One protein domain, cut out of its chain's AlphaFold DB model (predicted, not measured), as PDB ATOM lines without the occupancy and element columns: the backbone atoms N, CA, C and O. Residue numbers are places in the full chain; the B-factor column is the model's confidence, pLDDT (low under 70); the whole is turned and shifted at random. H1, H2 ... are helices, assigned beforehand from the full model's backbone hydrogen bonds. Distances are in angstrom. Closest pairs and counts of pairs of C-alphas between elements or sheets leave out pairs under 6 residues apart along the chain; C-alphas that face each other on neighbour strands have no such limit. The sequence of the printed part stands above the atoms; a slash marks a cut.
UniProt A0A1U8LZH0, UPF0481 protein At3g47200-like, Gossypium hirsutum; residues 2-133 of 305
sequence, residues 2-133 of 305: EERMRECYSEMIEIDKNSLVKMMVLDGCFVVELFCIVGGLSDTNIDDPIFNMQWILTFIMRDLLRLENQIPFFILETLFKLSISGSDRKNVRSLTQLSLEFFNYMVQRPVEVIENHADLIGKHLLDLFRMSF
ATOM      1  N   GLU A   2     -32.328 -60.277 -52.476       62.25
ATOM      2  CA  GLU A   2     -33.678 -60.629 -51.994       62.25
ATOM      3  C   GLU A   2     -33.714 -61.783 -50.979       62.25
ATOM      4  O   GLU A   2     -34.334 -61.643 -49.938       62.25
ATOM      5  N   GLU A   3     -33.053 -62.908 -51.254       61.66
ATOM      6  CA  GLU A   3     -33.055 -64.068 -50.345       61.66
ATOM      7  C   GLU A   3     -32.531 -63.677 -48.953       61.66
ATOM      8  O   GLU A   3     -33.230 -63.821 -47.958       61.66
ATOM      9  N   ARG A   4     -31.397 -62.963 -48.922       62.00
ATOM     10  CA  ARG A   4     -30.845 -62.335 -47.710       62.00
ATOM     11  C   ARG A   4     -31.757 -61.276 -47.073       62.00
ATOM     12  O   ARG A   4     -31.636 -61.040 -45.880       62.00
ATOM     13  N   MET A   5     -32.619 -60.597 -47.840       66.38
ATOM     14  CA  MET A   5     -33.606 -59.646 -47.301       66.38
ATOM     15  C   MET A   5     -34.729 -60.395 -46.590       66.38
ATOM     16  O   MET A   5     -35.085 -60.028 -45.480       66.38
ATOM     17  N   ARG A   6     -35.262 -61.454 -47.210       68.69
ATOM     18  CA  ARG A   6     -36.337 -62.273 -46.638       68.69
ATOM     19  C   ARG A   6     -35.873 -63.029 -45.395       68.69
ATOM     20  O   ARG A   6     -36.617 -63.080 -44.431       68.69
ATOM     21  N   GLU A   7     -34.627 -63.503 -45.371       65.31
ATOM     22  CA  GLU A   7     -33.995 -64.121 -44.192       65.31
ATOM     23  C   GLU A   7     -33.865 -63.178 -42.982       65.31
ATOM     24  O   GLU A   7     -33.656 -63.641 -41.862       65.31
ATOM     25  N   CYS A   8     -33.969 -61.857 -43.180       61.78
ATOM     26  CA  CYS A   8     -33.935 -60.893 -42.078       61.78
ATOM     27  C   CYS A   8     -35.290 -60.736 -41.368       61.78
ATOM     28  O   CYS A   8     -35.323 -60.162 -40.281       61.78
ATOM     29  N   TYR A   9     -36.383 -61.245 -41.947       63.88
ATOM     30  CA  TYR A   9     -37.723 -61.170 -41.369       63.88
ATOM     31  C   TYR A   9     -38.146 -62.533 -40.828       63.88
ATOM     32  O   TYR A   9     -37.954 -63.561 -41.472       63.88
ATOM     33  N   SER A  10     -38.726 -62.538 -39.627       54.09
ATOM     34  CA  SER A  10     -39.223 -63.756 -38.979       54.09
ATOM     35  C   SER A  10     -40.497 -64.306 -39.624       54.09
ATOM     36  O   SER A  10     -40.835 -65.458 -39.391       54.09
ATOM     37  N   GLU A  11     -41.208 -63.504 -40.421       58.91
ATOM     38  CA  GLU A  11     -42.461 -63.891 -41.075       58.91
ATOM     39  C   GLU A  11     -42.309 -63.965 -42.600       58.91
ATOM     40  O   GLU A  11     -41.554 -63.202 -43.213       58.91
ATOM     41  N   MET A  12     -43.068 -64.864 -43.239       59.72
ATOM     42  CA  MET A  12     -43.185 -64.878 -44.697       59.72
ATOM     43  C   MET A  12     -43.944 -63.638 -45.171       59.72
ATOM     44  O   MET A  12     -45.168 -63.574 -45.130       59.72
ATOM     45  N   ILE A  13     -43.202 -62.659 -45.675       62.91
ATOM     46  CA  ILE A  13     -43.780 -61.476 -46.306       62.91
ATOM     47  C   ILE A  13     -44.356 -61.871 -47.678       62.91
ATOM     48  O   ILE A  13     -43.600 -62.045 -48.643       62.91
ATOM     49  N   GLU A  14     -45.686 -61.961 -47.793       67.00
ATOM     50  CA  GLU A  14     -46.436 -62.177 -49.050       67.00
ATOM     51  C   GLU A  14     -46.443 -60.930 -49.969       67.00
ATOM     52  O   GLU A  14     -47.454 -60.546 -50.549       67.00
ATOM     53  N   ILE A  15     -45.298 -60.263 -50.107       73.62
ATOM     54  CA  ILE A  15     -45.091 -59.150 -51.038       73.62
ATOM     55  C   ILE A  15     -44.246 -59.665 -52.197       73.62
ATOM     56  O   ILE A  15     -43.277 -60.406 -51.990       73.62
ATOM     57  N   ASP A  16     -44.586 -59.281 -53.428       82.56
ATOM     58  CA  ASP A  16     -43.780 -59.645 -54.586       82.56
ATOM     59  C   ASP A  16     -42.371 -59.037 -54.493       82.56
ATOM     60  O   ASP A  16     -42.138 -57.979 -53.904       82.56
ATOM     61  N   LYS A  17     -41.407 -59.724 -55.101       77.50
ATOM     62  CA  LYS A  17     -39.990 -59.351 -55.087       77.50
ATOM     63  C   LYS A  17     -39.737 -57.877 -55.405       77.50
ATOM     64  O   LYS A  17     -38.925 -57.239 -54.736       77.50
ATOM     65  N   ASN A  18     -40.369 -57.354 -56.454       81.25
ATOM     66  CA  ASN A  18     -40.067 -56.014 -56.945       81.25
ATOM     67  C   ASN A  18     -40.613 -54.960 -55.987       81.25
ATOM     68  O   ASN A  18     -39.925 -53.979 -55.710       81.25
ATOM     69  N   SER A  19     -41.804 -55.193 -55.440       83.50
ATOM     70  CA  SER A  19     -42.396 -54.322 -54.427       83.50
ATOM     71  C   SER A  19     -41.586 -54.325 -53.130       83.50
ATOM     72  O   SER A  19     -41.307 -53.251 -52.600       83.50
ATOM     73  N   LEU A  20     -41.117 -55.493 -52.670       80.94
ATOM     74  CA  LEU A  20     -40.268 -55.599 -51.478       80.94
ATOM     75  C   LEU A  20     -38.947 -54.841 -51.658       80.94
ATOM     76  O   LEU A  20     -38.568 -54.037 -50.810       80.94
ATOM     77  N   VAL A  21     -38.252 -55.057 -52.779       81.75
ATOM     78  CA  VAL A  21     -36.991 -54.356 -53.065       81.75
ATOM     79  C   VAL A  21     -37.221 -52.853 -53.184       81.75
ATOM     80  O   VAL A  21     -36.441 -52.079 -52.637       81.75
ATOM     81  N   LYS A  22     -38.288 -52.425 -53.868       85.50
ATOM     82  CA  LYS A  22     -38.607 -51.005 -54.028       85.50
ATOM     83  C   LYS A  22     -38.879 -50.332 -52.684       85.50
ATOM     84  O   LYS A  22     -38.349 -49.251 -52.466       85.50
ATOM     85  N   MET A  23     -39.648 -50.969 -51.803       86.06
ATOM     86  CA  MET A  23     -39.920 -50.476 -50.449       86.06
ATOM     87  C   MET A  23     -38.613 -50.304 -49.663       86.06
ATOM     88  O   MET A  23     -38.265 -49.193 -49.284       86.06
ATOM     89  N   MET A  24     -37.805 -51.366 -49.568       86.19
ATOM     90  CA  MET A  24     -36.533 -51.342 -48.831       86.19
ATOM     91  C   MET A  24     -35.537 -50.311 -49.372       86.19
ATOM     92  O   MET A  24     -34.801 -49.697 -48.604       86.19
ATOM     93  N   VAL A  25     -35.462 -50.146 -50.696       89.06
ATOM     94  CA  VAL A  25     -34.543 -49.185 -51.320       89.06
ATOM     95  C   VAL A  25     -35.022 -47.755 -51.107       89.06
ATOM     96  O   VAL A  25     -34.192 -46.908 -50.802       89.06
ATOM     97  N   LEU A  26     -36.320 -47.472 -51.246       90.44
ATOM     98  CA  LEU A  26     -36.856 -46.128 -51.010       90.44
ATOM     99  C   LEU A  26     -36.647 -45.704 -49.555       90.44
ATOM    100  O   LEU A  26     -36.053 -44.655 -49.309       90.44
ATOM    101  N   ASP A  27     -37.044 -46.556 -48.612       91.31
ATOM    102  CA  ASP A  27     -36.920 -46.269 -47.184       91.31
ATOM    103  C   ASP A  27     -35.441 -46.227 -46.769       91.31
ATOM    104  O   ASP A  27     -35.007 -45.362 -46.011       91.31
ATOM    105  N   GLY A  28     -34.618 -47.113 -47.340       94.75
ATOM    106  CA  GLY A  28     -33.181 -47.133 -47.096       94.75
ATOM    107  C   GLY A  28     -32.464 -45.891 -47.629       94.75
ATOM    108  O   GLY A  28     -31.572 -45.376 -46.959       94.75
ATOM    109  N   CYS A  29     -32.858 -45.386 -48.803       93.25
ATOM    110  CA  CYS A  29     -32.330 -44.136 -49.350       93.25
ATOM    111  C   CYS A  29     -32.693 -42.958 -48.449       93.25
ATOM    112  O   CYS A  29     -31.812 -42.164 -48.137       93.25
ATOM    113  N   PHE A  30     -33.942 -42.893 -47.975       93.50
ATOM    114  CA  PHE A  30     -34.377 -41.870 -47.026       93.50
ATOM    115  C   PHE A  30     -33.516 -41.867 -45.755       93.50
ATOM    116  O   PHE A  30     -32.992 -40.828 -45.363       93.50
ATOM    117  N   VAL A  31     -33.309 -43.035 -45.137       95.19
ATOM    118  CA  VAL A  31     -32.485 -43.172 -43.924       95.19
ATOM    119  C   VAL A  31     -31.038 -42.735 -44.170       95.19
ATOM    120  O   VAL A  31     -30.463 -41.989 -43.377       95.19
ATOM    121  N   VAL A  32     -30.438 -43.186 -45.274       94.44
ATOM    122  CA  VAL A  32     -29.057 -42.842 -45.635       94.44
ATOM    123  C   VAL A  32     -28.908 -41.347 -45.901       94.44
ATOM    124  O   VAL A  32     -27.956 -40.738 -45.412       94.44
ATOM    125  N   GLU A  33     -29.833 -40.754 -46.652       91.38
ATOM    126  CA  GLU A  33     -29.842 -39.326 -46.953       91.38
ATOM    127  C   GLU A  33     -29.992 -38.501 -45.673       91.38
ATOM    128  O   GLU A  33     -29.186 -37.602 -45.438       91.38
ATOM    129  N   LEU A  34     -30.923 -38.877 -44.791       92.44
ATOM    130  CA  LEU A  34     -31.109 -38.252 -43.483       92.44
ATOM    131  C   LEU A  34     -29.810 -38.242 -42.665       92.44
ATOM    132  O   LEU A  34     -29.400 -37.193 -42.167       92.44
ATOM    133  N   PHE A  35     -29.127 -39.384 -42.551       93.19
ATOM    134  CA  PHE A  35     -27.860 -39.469 -41.819       93.19
ATOM    135  C   PHE A  35     -26.742 -38.664 -42.478       93.19
ATOM    136  O   PHE A  35     -25.942 -38.041 -41.782       93.19
ATOM    137  N   CYS A  36     -26.684 -38.643 -43.810       90.44
ATOM    138  CA  CYS A  36     -25.702 -37.840 -44.532       90.44
ATOM    139  C   CYS A  36     -25.946 -36.346 -44.316       90.44
ATOM    140  O   CYS A  36     -24.996 -35.610 -44.071       90.44
ATOM    141  N   ILE A  37     -27.197 -35.899 -44.362       87.69
ATOM    142  CA  ILE A  37     -27.562 -34.503 -44.142       87.69
ATOM    143  C   ILE A  37     -27.246 -34.075 -42.703       87.69
ATOM    144  O   ILE A  37     -26.504 -33.116 -42.495       87.69
ATOM    145  N   VAL A  38     -27.730 -34.812 -41.697       87.44
ATOM    146  CA  VAL A  38     -27.471 -34.482 -40.281       87.44
ATOM    147  C   VAL A  38     -25.981 -34.581 -39.949       87.44
ATOM    148  O   VAL A  38     -25.447 -33.782 -39.181       87.44
ATOM    149  N   GLY A  39     -25.280 -35.524 -40.575       87.31
ATOM    150  CA  GLY A  39     -23.833 -35.661 -40.502       87.31
ATOM    151  C   GLY A  39     -23.056 -34.676 -41.376       87.31
ATOM    152  O   GLY A  39     -21.870 -34.901 -41.606       87.31
ATOM    153  N   GLY A  40     -23.665 -33.620 -41.921       85.06
ATOM    154  CA  GLY A  40     -22.968 -32.598 -42.712       85.06
ATOM    155  C   GLY A  40     -22.215 -33.144 -43.932       85.06
ATOM    156  O   GLY A  40     -21.226 -32.560 -44.374       85.06
ATOM    157  N   LEU A  41     -22.629 -34.305 -44.444       82.31
ATOM    158  CA  LEU A  41     -22.112 -34.899 -45.668       82.31
ATOM    159  C   LEU A  41     -22.908 -34.459 -46.903       82.31
ATOM    160  O   LEU A  41     -22.365 -34.504 -48.005       82.31
ATOM    161  N   SER A  42     -24.136 -33.992 -46.738       78.50
ATOM    162  CA  SER A  42     -24.954 -33.462 -47.827       78.50
ATOM    163  C   SER A  42     -25.490 -32.093 -47.439       78.50
ATOM    164  O   SER A  42     -25.761 -31.851 -46.263       78.50
ATOM    165  N   ASP A  43     -25.638 -31.205 -48.421       75.44
ATOM    166  CA  ASP A  43     -26.260 -29.904 -48.194       75.44
ATOM    167  C   ASP A  43     -27.769 -30.084 -47.977       75.44
ATOM    168  O   ASP A  43     -28.423 -30.846 -48.694       75.44
ATOM    169  N   THR A  44     -28.331 -29.384 -46.989       69.12
ATOM    170  CA  THR A  44     -29.781 -29.318 -46.788       69.12
ATOM    171  C   THR A  44     -30.416 -28.407 -47.827       69.12
ATOM    172  O   THR A  44     -29.916 -27.319 -48.120       69.12
ATOM    173  N   ASN A  45     -31.592 -28.792 -48.323       70.25
ATOM    174  CA  ASN A  45     -32.483 -27.799 -48.902       70.25
ATOM    175  C   ASN A  45     -33.053 -26.948 -47.756       70.25
ATOM    176  O   ASN A  45     -33.649 -27.487 -46.824       70.25
ATOM    177  N   ILE A  46     -32.853 -25.629 -47.816       60.88
ATOM    178  CA  ILE A  46     -33.247 -24.677 -46.764       60.88
ATOM    179  C   ILE A  46     -34.762 -24.719 -46.501       60.88
ATOM    180  O   ILE A  46     -35.192 -24.352 -45.414       60.88
ATOM    181  N   ASP A  47     -35.566 -25.217 -47.443       70.25
ATOM    182  CA  ASP A  47     -37.025 -25.314 -47.315       70.25
ATOM    183  C   ASP A  47     -37.534 -26.696 -46.863       70.25
ATOM    184  O   ASP A  47     -38.746 -26.899 -46.788       70.25
ATOM    185  N   ASP A  48     -36.659 -27.656 -46.546       74.69
ATOM    186  CA  ASP A  48     -37.093 -28.997 -46.141       74.69
ATOM    187  C   ASP A  48     -37.656 -29.002 -44.699       74.69
ATOM    188  O   ASP A  48     -36.922 -28.736 -43.736       74.69
ATOM    189  N   PRO A  49     -38.952 -29.327 -44.502       70.00
ATOM    190  CA  PRO A  49     -39.569 -29.352 -43.179       70.00
ATOM    191  C   PRO A  49     -38.885 -30.308 -42.197       70.00
ATOM    192  O   PRO A  49     -38.883 -30.026 -41.002       70.00
ATOM    193  N   ILE A  50     -38.285 -31.404 -42.678       72.88
ATOM    194  CA  ILE A  50     -37.629 -32.417 -41.837       72.88
ATOM    195  C   ILE A  50     -36.451 -31.809 -41.073       72.88
ATOM    196  O   ILE A  50     -36.263 -32.101 -39.893       72.88
ATOM    197  N   PHE A  51     -35.685 -30.933 -41.728       70.81
ATOM    198  CA  PHE A  51     -34.482 -30.318 -41.159       70.81
ATOM    199  C   PHE A  51     -34.748 -28.949 -40.528       70.81
ATOM    200  O   PHE A  51     -33.988 -28.509 -39.670       70.81
ATOM    201  N   ASN A  52     -35.859 -28.306 -40.890       69.56
ATOM    202  CA  ASN A  52     -36.289 -27.046 -40.283       69.56
ATOM    203  C   ASN A  52     -37.059 -27.234 -38.970       69.56
ATOM    204  O   ASN A  52     -37.145 -26.311 -38.157       69.56
ATOM    205  N   MET A  53     -37.638 -28.414 -38.748       74.50
ATOM    206  CA  MET A  53     -38.441 -28.710 -37.570       74.50
ATOM    207  C   MET A  53     -37.757 -29.757 -36.695       74.50
ATOM    208  O   MET A  53     -37.988 -30.953 -36.835       74.50
ATOM    209  N   GLN A  54     -36.974 -29.293 -35.716       72.81
ATOM    210  CA  GLN A  54     -36.235 -30.156 -34.781       72.81
ATOM    211  C   GLN A  54     -37.111 -31.232 -34.109       72.81
ATOM    212  O   GLN A  54     -36.641 -32.326 -33.804       72.81
ATOM    213  N   TRP A  55     -38.397 -30.945 -33.890       80.19
ATOM    214  CA  TRP A  55     -39.341 -31.893 -33.301       80.19
ATOM    215  C   TRP A  55     -39.653 -33.085 -34.221       80.19
ATOM    216  O   TRP A  55     -39.855 -34.185 -33.712       80.19
ATOM    217  N   ILE A  56     -39.625 -32.924 -35.550       87.00
ATOM    218  CA  ILE A  56     -39.841 -34.026 -36.505       87.00
ATOM    219  C   ILE A  56     -38.732 -35.072 -36.372       87.00
ATOM    220  O   ILE A  56     -39.016 -36.269 -36.348       87.00
ATOM    221  N   LEU A  57     -37.481 -34.634 -36.195       87.75
ATOM    222  CA  LEU A  57     -36.347 -35.541 -36.007       87.75
ATOM    223  C   LEU A  57     -36.537 -36.458 -34.794       87.75
ATOM    224  O   LEU A  57     -36.186 -37.631 -34.868       87.75
ATOM    225  N   THR A  58     -37.160 -35.972 -33.714       88.25
ATOM    226  CA  THR A  58     -37.438 -36.809 -32.533       88.25
ATOM    227  C   THR A  58     -38.432 -37.935 -32.834       88.25
ATOM    228  O   THR A  58     -38.257 -39.050 -32.343       88.25
ATOM    229  N   PHE A  59     -39.434 -37.686 -33.687       90.50
ATOM    230  CA  PHE A  59     -40.373 -38.716 -34.138       90.50
ATOM    231  C   PHE A  59     -39.694 -39.721 -35.066       90.50
ATOM    232  O   PHE A  59     -39.864 -40.923 -34.875       90.50
ATOM    233  N   ILE A  60     -38.871 -39.246 -36.006       92.88
ATOM    234  CA  ILE A  60     -38.110 -40.119 -36.907       92.88
ATOM    235  C   ILE A  60     -37.152 -41.011 -36.108       92.88
ATOM    236  O   ILE A  60     -37.116 -42.216 -36.324       92.88
ATOM    237  N   MET A  61     -36.413 -40.460 -35.140       94.38
ATOM    238  CA  MET A  61     -35.500 -41.233 -34.288       94.38
ATOM    239  C   MET A  61     -36.215 -42.351 -33.534       94.38
ATOM    240  O   MET A  61     -35.698 -43.464 -33.455       94.38
ATOM    241  N   ARG A  62     -37.403 -42.066 -32.986       94.06
ATOM    242  CA  ARG A  62     -38.232 -43.077 -32.320       94.06
ATOM    243  C   ARG A  62     -38.650 -44.166 -33.295       94.06
ATOM    244  O   ARG A  62     -38.508 -45.338 -32.971       94.06
ATOM    245  N   ASP A  63     -39.131 -43.776 -34.470       94.69
ATOM    246  CA  ASP A  63     -39.648 -44.700 -35.473       94.69
ATOM    247  C   ASP A  63     -38.559 -45.626 -36.041       94.69
ATOM    248  O   ASP A  63     -38.748 -46.840 -36.091       94.69
ATOM    249  N   LEU A  64     -37.366 -45.091 -36.328       96.31
ATOM    250  CA  LEU A  64     -36.212 -45.860 -36.814       96.31
ATOM    251  C   LEU A  64     -35.659 -46.881 -35.807       96.31
ATOM    252  O   LEU A  64     -34.888 -47.763 -36.194       96.31
ATOM    253  N   LEU A  65     -36.012 -46.768 -34.524       96.81
ATOM    254  CA  LEU A  65     -35.634 -47.723 -33.478       96.81
ATOM    255  C   LEU A  65     -36.780 -48.671 -33.093       96.81
ATOM    256  O   LEU A  65     -36.616 -49.483 -32.182       96.81
ATOM    257  N   ARG A  66     -37.930 -48.620 -33.779       94.38
ATOM    258  CA  ARG A  66     -39.001 -49.601 -33.569       94.38
ATOM    259  C   ARG A  66     -38.638 -50.919 -34.237       94.38
ATOM    260  O   ARG A  66     -38.252 -50.941 -35.402       94.38
ATOM    261  N   LEU A  67     -38.818 -52.026 -33.519       91.31
ATOM    262  CA  LEU A  67     -38.513 -53.369 -34.020       91.31
ATOM    263  C   LEU A  67     -39.300 -53.714 -35.296       91.31
ATOM    264  O   LEU A  67     -38.781 -54.408 -36.165       91.31
ATOM    265  N   GLU A  68     -40.522 -53.197 -35.433       86.38
ATOM    266  CA  GLU A  68     -41.366 -53.389 -36.621       86.38
ATOM    267  C   GLU A  68     -40.894 -52.604 -37.856       86.38
ATOM    268  O   GLU A  68     -41.241 -52.978 -38.972       86.38
ATOM    269  N   ASN A  69     -40.097 -51.544 -37.675       88.94
ATOM    270  CA  ASN A  69     -39.636 -50.669 -38.754       88.94
ATOM    271  C   ASN A  69     -38.118 -50.786 -38.958       88.94
ATOM    272  O   ASN A  69     -37.377 -49.813 -38.825       88.94
ATOM    273  N   GLN A  70     -37.620 -52.003 -39.192       92.06
ATOM    274  CA  GLN A  70     -36.184 -52.248 -39.334       92.06
ATOM    275  C   GLN A  70     -35.787 -52.589 -40.765       92.06
ATOM    276  O   GLN A  70     -36.254 -53.560 -41.348       92.06
ATOM    277  N   ILE A  71     -34.824 -51.829 -41.287       91.50
ATOM    278  CA  ILE A  71     -34.139 -52.131 -42.543       91.50
ATOM    279  C   ILE A  71     -32.841 -52.880 -42.216       91.50
ATOM    280  O   ILE A  71     -32.057 -52.402 -41.385       91.50
ATOM    281  N   PRO A  72     -32.559 -54.018 -42.876       93.25
ATOM    282  CA  PRO A  72     -31.282 -54.701 -42.727       93.25
ATOM    283  C   PRO A  72     -30.094 -53.767 -42.985       93.25
ATOM    284  O   PRO A  72     -29.981 -53.149 -44.045       93.25
ATOM    285  N   PHE A  73     -29.164 -53.703 -42.035       94.75
ATOM    286  CA  PHE A  73     -28.071 -52.730 -42.033       94.75
ATOM    287  C   PHE A  73     -27.174 -52.854 -43.268       94.75
ATOM    288  O   PHE A  73     -26.747 -51.849 -43.825       94.75
ATOM    289  N   PHE A  74     -26.970 -54.072 -43.784       93.06
ATOM    290  CA  PHE A  74     -26.188 -54.285 -45.008       93.06
ATOM    291  C   PHE A  74     -26.788 -53.581 -46.242       93.06
ATOM    292  O   PHE A  74     -26.056 -53.253 -47.178       93.06
ATOM    293  N   ILE A  75     -28.110 -53.366 -46.276       92.81
ATOM    294  CA  ILE A  75     -28.780 -52.616 -47.346       92.81
ATOM    295  C   ILE A  75     -28.427 -51.142 -47.200       92.81
ATOM    296  O   ILE A  75     -27.970 -50.541 -48.168       92.81
ATOM    297  N   LEU A  76     -28.561 -50.598 -45.987       95.62
ATOM    298  CA  LEU A  76     -28.190 -49.217 -45.683       95.62
ATOM    299  C   LEU A  76     -26.714 -48.963 -46.008       95.62
ATOM    300  O   LEU A  76     -26.396 -47.991 -46.682       95.62
ATOM    301  N   GLU A  77     -25.810 -49.874 -45.636       94.06
ATOM    302  CA  GLU A  77     -24.391 -49.778 -45.994       94.06
ATOM    303  C   GLU A  77     -24.163 -49.790 -47.507       94.06
ATOM    304  O   GLU A  77     -23.302 -49.069 -48.012       94.06
ATOM    305  N   THR A  78     -24.906 -50.625 -48.238       93.31
ATOM    306  CA  THR A  78     -24.807 -50.698 -49.701       93.31
ATOM    307  C   THR A  78     -25.251 -49.378 -50.328       93.31
ATOM    308  O   THR A  78     -24.533 -48.828 -51.162       93.31
ATOM    309  N   LEU A  79     -26.394 -48.840 -49.898       93.88
ATOM    310  CA  LEU A  79     -26.929 -47.561 -50.373       93.88
ATOM    311  C   LEU A  79     -26.017 -46.387 -49.999       93.88
ATOM    312  O   LEU A  79     -25.747 -45.526 -50.837       93.88
ATOM    313  N   PHE A  80     -25.465 -46.386 -48.787       93.25
ATOM    314  CA  PHE A  80     -24.500 -45.387 -48.336       93.25
ATOM    315  C   PHE A  80     -23.244 -45.387 -49.207       93.25
ATOM    316  O   PHE A  80     -22.867 -44.344 -49.738       93.25
ATOM    317  N   LYS A  81     -22.639 -46.562 -49.442       91.69
ATOM    318  CA  LYS A  81     -21.469 -46.704 -50.324       91.69
ATOM    319  C   LYS A  81     -21.754 -46.168 -51.726       91.69
ATOM    320  O   LYS A  81     -20.922 -45.445 -52.268       91.69
ATOM    321  N   LEU A  82     -22.921 -46.476 -52.295       90.25
ATOM    322  CA  LEU A  82     -23.326 -45.958 -53.607       90.25
ATOM    323  C   LEU A  82     -23.480 -44.432 -53.604       90.25
ATOM    324  O   LEU A  82     -23.022 -43.778 -54.538       90.25
ATOM    325  N   SER A  83     -24.049 -43.871 -52.536       86.69
ATOM    326  CA  SER A  83     -24.281 -42.428 -52.392       86.69
ATOM    327  C   SER A  83     -22.979 -41.627 -52.303       86.69
ATOM    328  O   SER A  83     -22.903 -40.511 -52.811       86.69
ATOM    329  N   ILE A  84     -21.924 -42.203 -51.714       83.50
ATOM    330  CA  ILE A  84     -20.627 -41.525 -51.549       83.50
ATOM    331  C   ILE A  84     -19.595 -41.857 -52.638       83.50
ATOM    332  O   ILE A  84     -18.571 -41.181 -52.715       83.50
ATOM    333  N   SER A  85     -19.840 -42.853 -53.502       74.12
ATOM    334  CA  SER A  85     -18.864 -43.357 -54.493       74.12
ATOM    335  C   SER A  85     -18.391 -42.325 -55.532       74.12
ATOM    336  O   SER A  85     -17.406 -42.575 -56.221       74.12
ATOM    337  N   GLY A  86     -19.051 -41.167 -55.651       65.19
ATOM    338  CA  GLY A  86     -18.629 -40.054 -56.518       65.19
ATOM    339  C   GLY A  86     -17.951 -38.883 -55.792       65.19
ATOM    340  O   GLY A  86     -17.669 -37.869 -56.422       65.19
ATOM    341  N   SER A  87     -17.728 -38.985 -54.479       63.16
ATOM    342  CA  SER A  87     -17.244 -37.882 -53.640       63.16
ATOM    343  C   SER A  87     -15.743 -38.002 -53.358       63.16
ATOM    344  O   SER A  87     -15.306 -38.988 -52.776       63.16
ATOM    345  N   ASP A  88     -14.950 -36.974 -53.670       58.41
ATOM    346  CA  ASP A  88     -13.479 -36.940 -53.488       58.41
ATOM    347  C   ASP A  88     -13.042 -36.725 -52.013       58.41
ATOM    348  O   ASP A  88     -12.054 -36.062 -51.687       58.41
ATOM    349  N   ARG A  89     -13.842 -37.226 -51.064       60.72
ATOM    350  CA  ARG A  89     -13.729 -36.914 -49.635       60.72
ATOM    351  C   ARG A  89     -12.826 -37.924 -48.937       60.72
ATOM    352  O   ARG A  89     -13.195 -39.071 -48.725       60.72
ATOM    353  N   LYS A  90     -11.640 -37.477 -48.521       55.31
ATOM    354  CA  LYS A  90     -10.609 -38.326 -47.895       55.31
ATOM    355  C   LYS A  90     -10.884 -38.748 -46.439       55.31
ATOM    356  O   LYS A  90     -10.087 -39.502 -45.906       55.31
ATOM    357  N   ASN A  91     -11.989 -38.313 -45.824       62.16
ATOM    358  CA  ASN A  91     -12.376 -38.628 -44.436       62.16
ATOM    359  C   ASN A  91     -13.908 -38.749 -44.304       62.16
ATOM    360  O   ASN A  91     -14.549 -37.937 -43.637       62.16
ATOM    361  N   VAL A  92     -14.530 -39.708 -44.993       74.00
ATOM    362  CA  VAL A  92     -15.976 -39.941 -44.835       74.00
ATOM    363  C   VAL A  92     -16.208 -40.784 -43.581       74.00
ATOM    364  O   VAL A  92     -15.684 -41.892 -43.486       74.00
ATOM    365  N   ARG A  93     -16.985 -40.255 -42.628       87.19
ATOM    366  CA  ARG A  93     -17.481 -41.009 -41.463       87.19
ATOM    367  C   ARG A  93     -18.191 -42.283 -41.928       87.19
ATOM    368  O   ARG A  93     -18.885 -42.260 -42.945       87.19
ATOM    369  N   SER A  94     -18.031 -43.387 -41.198       91.88
ATOM    370  CA  SER A  94     -18.750 -44.627 -41.514       91.88
ATOM    371  C   SER A  94     -20.259 -44.442 -41.317       91.88
ATOM    372  O   SER A  94     -20.694 -43.587 -40.543       91.88
ATOM    373  N   LEU A  95     -21.077 -45.269 -41.981       94.31
ATOM    374  CA  LEU A  95     -22.524 -45.267 -41.743       94.31
ATOM    375  C   LEU A  95     -22.843 -45.536 -40.267       94.31
ATOM    376  O   LEU A  95     -23.740 -44.908 -39.714       94.31
ATOM    377  N   THR A  96     -22.087 -46.431 -39.623       95.88
ATOM    378  CA  THR A  96     -22.193 -46.705 -38.187       95.88
ATOM    379  C   THR A  96     -21.974 -45.443 -37.364       95.88
ATOM    380  O   THR A  96     -22.815 -45.113 -36.531       95.88
ATOM    381  N   GLN A  97     -20.895 -44.703 -37.629       94.19
ATOM    382  CA  GLN A  97     -20.597 -43.468 -36.914       94.19
ATOM    383  C   GLN A  97     -21.714 -42.430 -37.100       94.19
ATOM    384  O   GLN A  97     -22.214 -41.902 -36.112       94.19
ATOM    385  N   LEU A  98     -22.168 -42.208 -38.337       94.44
ATOM    386  CA  LEU A  98     -23.273 -41.285 -38.627       94.44
ATOM    387  C   LEU A  98     -24.570 -41.690 -37.913       94.44
ATOM    388  O   LEU A  98     -25.266 -40.841 -37.363       94.44
ATOM    389  N   SER A  99     -24.877 -42.990 -37.895       96.00
ATOM    390  CA  SER A  99     -26.077 -43.527 -37.245       96.00
ATOM    391  C   SER A  99     -26.020 -43.325 -35.728       96.00
ATOM    392  O   SER A  99     -26.987 -42.867 -35.125       96.00
ATOM    393  N   LEU A 100     -24.887 -43.647 -35.095       95.94
ATOM    394  CA  LEU A 100     -24.730 -43.495 -33.649       95.94
ATOM    395  C   LEU A 100     -24.724 -42.021 -33.233       95.94
ATOM    396  O   LEU A 100     -25.383 -41.679 -32.256       95.94
ATOM    397  N   GLU A 101     -24.052 -41.146 -33.983       94.19
ATOM    398  CA  GLU A 101     -24.091 -39.695 -33.765       94.19
ATOM    399  C   GLU A 101     -25.518 -39.143 -33.890       94.19
ATOM    400  O   GLU A 101     -25.939 -38.343 -33.056       94.19
ATOM    401  N   PHE A 102     -26.287 -39.617 -34.877       94.62
ATOM    402  CA  PHE A 102     -27.686 -39.236 -35.061       94.62
ATOM    403  C   PHE A 102     -28.539 -39.584 -33.834       94.62
ATOM    404  O   PHE A 102     -29.215 -38.720 -33.284       94.62
ATOM    405  N   PHE A 103     -28.478 -40.815 -33.325       95.31
ATOM    406  CA  PHE A 103     -29.241 -41.164 -32.119       95.31
ATOM    407  C   PHE A 103     -28.666 -40.536 -30.839       95.31
ATOM    408  O   PHE A 103     -29.392 -40.360 -29.855       95.31
ATOM    409  N   ASN A 104     -27.389 -40.138 -30.841       93.75
ATOM    410  CA  ASN A 104     -26.756 -39.497 -29.692       93.75
ATOM    411  C   ASN A 104     -27.341 -38.115 -29.364       93.75
ATOM    412  O   ASN A 104     -27.202 -37.667 -28.230       93.75
ATOM    413  N   TYR A 105     -28.063 -37.466 -30.285       91.12
ATOM    414  CA  TYR A 105     -28.820 -36.250 -29.965       91.12
ATOM    415  C   TYR A 105     -29.870 -36.468 -28.859       91.12
ATOM    416  O   TYR A 105     -30.171 -35.531 -28.122       91.12
ATOM    417  N   MET A 106     -30.392 -37.694 -28.714       90.88
ATOM    418  CA  MET A 106     -31.393 -38.030 -27.693       90.88
ATOM    419  C   MET A 106     -30.765 -38.481 -26.372       90.88
ATOM    420  O   MET A 106     -31.289 -38.161 -25.312       90.88
ATOM    421  N   VAL A 107     -29.643 -39.209 -26.420       90.69
ATOM    422  CA  VAL A 107     -29.017 -39.807 -25.221       90.69
ATOM    423  C   VAL A 107     -27.792 -39.049 -24.698       90.69
ATOM    424  O   VAL A 107     -27.343 -39.324 -23.591       90.69
ATOM    425  N   GLN A 108     -27.257 -38.104 -25.477       90.00
ATOM    426  CA  GLN A 108     -26.212 -37.144 -25.093       90.00
ATOM    427  C   GLN A 108     -24.966 -37.774 -24.445       90.00
ATOM    428  O   GLN A 108     -24.400 -37.248 -23.486       90.00
ATOM    429  N   ARG A 109     -24.511 -38.915 -24.972       91.12
ATOM    430  CA  ARG A 109     -23.300 -39.598 -24.496       91.12
ATOM    431  C   ARG A 109     -22.044 -38.834 -24.941       91.12
ATOM    432  O   ARG A 109     -22.074 -38.189 -25.994       91.12
ATOM    433  N   PRO A 110     -20.930 -38.932 -24.189       91.44
ATOM    434  CA  PRO A 110     -19.658 -38.333 -24.587       91.44
ATOM    435  C   PRO A 110     -19.195 -38.820 -25.966       91.44
ATOM    436  O   PRO A 110     -19.442 -39.968 -26.341       91.44
ATOM    437  N   VAL A 111     -18.508 -37.955 -26.715       89.56
ATOM    438  CA  VAL A 111     -18.083 -38.239 -28.098       89.56
ATOM    439  C   VAL A 111     -17.150 -39.448 -28.149       89.56
ATOM    440  O   VAL A 111     -17.322 -40.319 -28.997       89.56
ATOM    441  N   GLU A 112     -16.244 -39.568 -27.179       90.81
ATOM    442  CA  GLU A 112     -15.277 -40.666 -27.080       90.81
ATOM    443  C   GLU A 112     -15.981 -42.025 -26.955       90.81
ATOM    444  O   GLU A 112     -15.523 -43.043 -27.472       90.81
ATOM    445  N   VAL A 113     -17.139 -42.045 -26.288       89.44
ATOM    446  CA  VAL A 113     -17.953 -43.252 -26.140       89.44
ATOM    447  C   VAL A 113     -18.550 -43.664 -27.481       89.44
ATOM    448  O   VAL A 113     -18.601 -44.854 -27.775       89.44
ATOM    449  N   ILE A 114     -18.986 -42.712 -28.304       91.12
ATOM    450  CA  ILE A 114     -19.524 -42.998 -29.638       91.12
ATOM    451  C   ILE A 114     -18.416 -43.480 -30.580       91.12
ATOM    452  O   ILE A 114     -18.596 -44.483 -31.271       91.12
ATOM    453  N   GLU A 115     -17.251 -42.831 -30.553       89.38
ATOM    454  CA  GLU A 115     -16.089 -43.195 -31.373       89.38
ATOM    455  C   GLU A 115     -15.608 -44.627 -31.105       89.38
ATOM    456  O   GLU A 115     -15.319 -45.367 -32.047       89.38
ATOM    457  N   ASN A 116     -15.627 -45.075 -29.844       89.69
ATOM    458  CA  ASN A 116     -15.272 -46.451 -29.464       89.69
ATOM    459  C   ASN A 116     -16.182 -47.530 -30.083       89.69
ATOM    460  O   ASN A 116     -15.854 -48.716 -30.032       89.69
ATOM    461  N   HIS A 117     -17.322 -47.138 -30.654       90.88
ATOM    462  CA  HIS A 117     -18.300 -48.029 -31.271       90.88
ATOM    463  C   HIS A 117     -18.427 -47.819 -32.792       90.88
ATOM    464  O   HIS A 117     -19.338 -48.369 -33.412       90.88
ATOM    465  N   ALA A 118     -17.517 -47.064 -33.417       87.19
ATOM    466  CA  ALA A 118     -17.569 -46.747 -34.847       87.19
ATOM    467  C   ALA A 118     -17.449 -47.976 -35.774       87.19
ATOM    468  O   ALA A 118     -17.938 -47.936 -36.906       87.19
ATOM    469  N   ASP A 119     -16.845 -49.062 -35.281       89.75
ATOM    470  CA  ASP A 119     -16.642 -50.324 -36.010       89.75
ATOM    471  C   ASP A 119     -17.752 -51.362 -35.762       89.75
ATOM    472  O   ASP A 119     -17.665 -52.501 -36.230       89.75
ATOM    473  N   LEU A 120     -18.801 -51.007 -35.007       92.50
ATOM    474  CA  LEU A 120     -19.922 -51.915 -34.786       92.50
ATOM    475  C   LEU A 120     -20.668 -52.209 -36.090       92.50
ATOM    476  O   LEU A 120     -20.923 -51.325 -36.911       92.50
ATOM    477  N   ILE A 121     -21.095 -53.463 -36.220       90.62
ATOM    478  CA  ILE A 121     -21.947 -53.929 -37.310       90.62
ATOM    479  C   ILE A 121     -23.187 -54.552 -36.678       90.62
ATOM    480  O   ILE A 121     -23.160 -55.701 -36.233       90.62
ATOM    481  N   GLY A 122     -24.263 -53.771 -36.612       92.19
ATOM    482  CA  GLY A 122     -25.573 -54.265 -36.197       92.19
ATOM    483  C   GLY A 122     -26.293 -54.971 -37.341       92.19
ATOM    484  O   GLY A 122     -25.979 -54.773 -38.517       92.19
ATOM    485  N   LYS A 123     -27.306 -55.776 -37.021       93.19
ATOM    486  CA  LYS A 123     -28.191 -56.347 -38.052       93.19
ATOM    487  C   LYS A 123     -29.104 -55.310 -38.699       93.19
ATOM    488  O   LYS A 123     -29.436 -55.435 -39.874       93.19
ATOM    489  N   HIS A 124     -29.515 -54.318 -37.922       95.19
ATOM    490  CA  HIS A 124     -30.365 -53.179 -38.268       95.19
ATOM    491  C   HIS A 124     -30.103 -52.060 -37.239       95.19
ATOM    492  O   HIS A 124     -29.282 -52.238 -36.334       95.19
ATOM    493  N   LEU A 125     -30.769 -50.909 -37.359       97.44
ATOM    494  CA  LEU A 125     -30.475 -49.720 -36.544       97.44
ATOM    495  C   LEU A 125     -30.703 -49.928 -35.040       97.44
ATOM    496  O   LEU A 125     -29.848 -49.546 -34.246       97.44
ATOM    497  N   LEU A 126     -31.799 -50.581 -34.645       97.19
ATOM    498  CA  LEU A 126     -32.077 -50.920 -33.247       97.19
ATOM    499  C   LEU A 126     -30.989 -51.817 -32.645       97.19
ATOM    500  O   LEU A 126     -30.526 -51.550 -31.539       97.19
ATOM    501  N   ASP A 127     -30.547 -52.850 -33.367       96.44
ATOM    502  CA  ASP A 127     -29.480 -53.736 -32.893       96.44
ATOM    503  C   ASP A 127     -28.140 -52.993 -32.811       96.44
ATOM    504  O   ASP A 127     -27.443 -53.099 -31.809       96.44
ATOM    505  N   LEU A 128     -27.818 -52.155 -33.804       97.06
ATOM    506  CA  LEU A 128     -26.627 -51.305 -33.760       97.06
ATOM    507  C   LEU A 128     -26.637 -50.384 -32.528       97.06
ATOM    508  O   LEU A 128     -25.654 -50.318 -31.784       97.06
ATOM    509  N   PHE A 129     -27.755 -49.692 -32.292       96.31
ATOM    510  CA  PHE A 129     -27.902 -48.780 -31.163       96.31
ATOM    511  C   PHE A 129     -27.806 -49.527 -29.831       96.31
ATOM    512  O   PHE A 129     -27.045 -49.125 -28.951       96.31
ATOM    513  N   ARG A 130     -28.479 -50.676 -29.715       95.81
ATOM    514  CA  ARG A 130     -28.389 -51.589 -28.570       95.81
ATOM    515  C   ARG A 130     -26.950 -52.034 -28.302       95.81
ATOM    516  O   ARG A 130     -26.489 -51.961 -27.164       95.81
ATOM    517  N   MET A 131     -26.232 -52.482 -29.333       94.94
ATOM    518  CA  MET A 131     -24.840 -52.930 -29.223       94.94
ATOM    519  C   MET A 131     -23.918 -51.827 -28.695       94.94
ATOM    520  O   MET A 131     -22.971 -52.136 -27.974       94.94
ATOM    521  N   SER A 132     -24.216 -50.556 -28.982       94.56
ATOM    522  CA  SER A 132     -23.444 -49.409 -28.482       94.56
ATOM    523  C   SER A 132     -23.532 -49.201 -26.963       94.56
ATOM    524  O   SER A 132     -22.747 -48.437 -26.399       94.56
ATOM    525  N   PHE A 133     -24.486 -49.855 -26.290       92.75
ATOM    526  CA  PHE A 133     -24.592 -49.872 -24.831       92.75
ATOM    527  C   PHE A 133     -23.980 -51.124 -24.214       92.75
ATOM    528  O   PHE A 133     -23.899 -51.207 -22.994       92.75
TER     529      PHE A 133
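This is residues 2 to 133 of the 305 residues of the protein "UPF0481 protein At3g47200-like" of Gossypium hirsutum (UniProt A0A1U8LZH0). One long helix, H2, runs along the longest axis, and shorter helices are crossed over its later part: H5 and H6 pack on it, and H7 and H8 pack on H6 away from H2. H4 runs near H2 with little H3 at its corner, while the first part of H2 reaches away from this body towards short H1, and residues 10 to 16 stick out there. The printed part has 132 residues with eight named helices, H1 to H8 in chain order, and no named strand, and its class is all helix. It is compact, with a radius of gyration of the C-alphas of 15.1 A, and spans 41 by 34 by 33 A.

H2, residues 17 to 38, is the longest helix at 31.5 A, from C-alpha 17 at (-39.990, -59.351, -55.087) to C-alpha 38 at (-27.471, -34.482, -40.281). Before it comes H1, residues 2 to 6, 6.2 A. After it come H3, residues 49 to 52, 4.9 A, and H4, residues 54 to 64, 15.8 A. H5, residues 73 to 84, measures 16.5 A, and H6, residues 95 to 107, 18.6 A. H7, residues 111 to 115, measures 6.3 A, and H8, residues 125 to 131, 9.8 A, ending with C-alpha 131 at (-24.840, -52.930, -29.223).

H2 touches H5 with its residues 24 to 32 alone, at a steep tilt of 62 degrees, the same way; the closest C-alphas, of Gly 28 and Leu 76, are 5.6 A apart. With residues 32 to 38 alone H2 touches H6, at a steep tilt of 65 degrees, the same way; the closest C-alphas are those of Phe 35 and Leu 98, 5.9 A. H6 is the hub, touching four helices. It touches H8 about perpendicular, at 78 degrees, with the closest C-alphas those of Leu 100 and Phe 129, 6.6 A. It touches H7 with residues 97 to 101 alone, closest at the C-alphas of Leu 100 and Ile 114, 6.6 A. H5 and H6 only just touch, with 3 pairs of C-alphas within 8 A, closest Glu 77 and Leu 95 at 6.5 A. H2 and H4 are near each other. H3 and H4 touch only at the corner, and only just, with 3 pairs of C-alphas within 8 A, closest Ile 50 and Ile 56 at 6.0 A. H1 is close to H2 but not clearly touching, the closest C-alphas being those of Glu 2 and Lys 17, 7.1 A. Every O i to N i+4 pair is within hydrogen-bond range in H1, H2, H5, H7 and H8, against 5 of 7 in H4 and 6 of 9 in H6, while H3 is too short for such a pair.

The two C-alphas farthest apart are those of Asp 16 and Pro 110, 44.0 A. The printed part has no cut and no long link. The mean pLDDT of the printed part is 84.6, and residues 2 to 14, 44, 46, 52 and 86 to 91 are under 70.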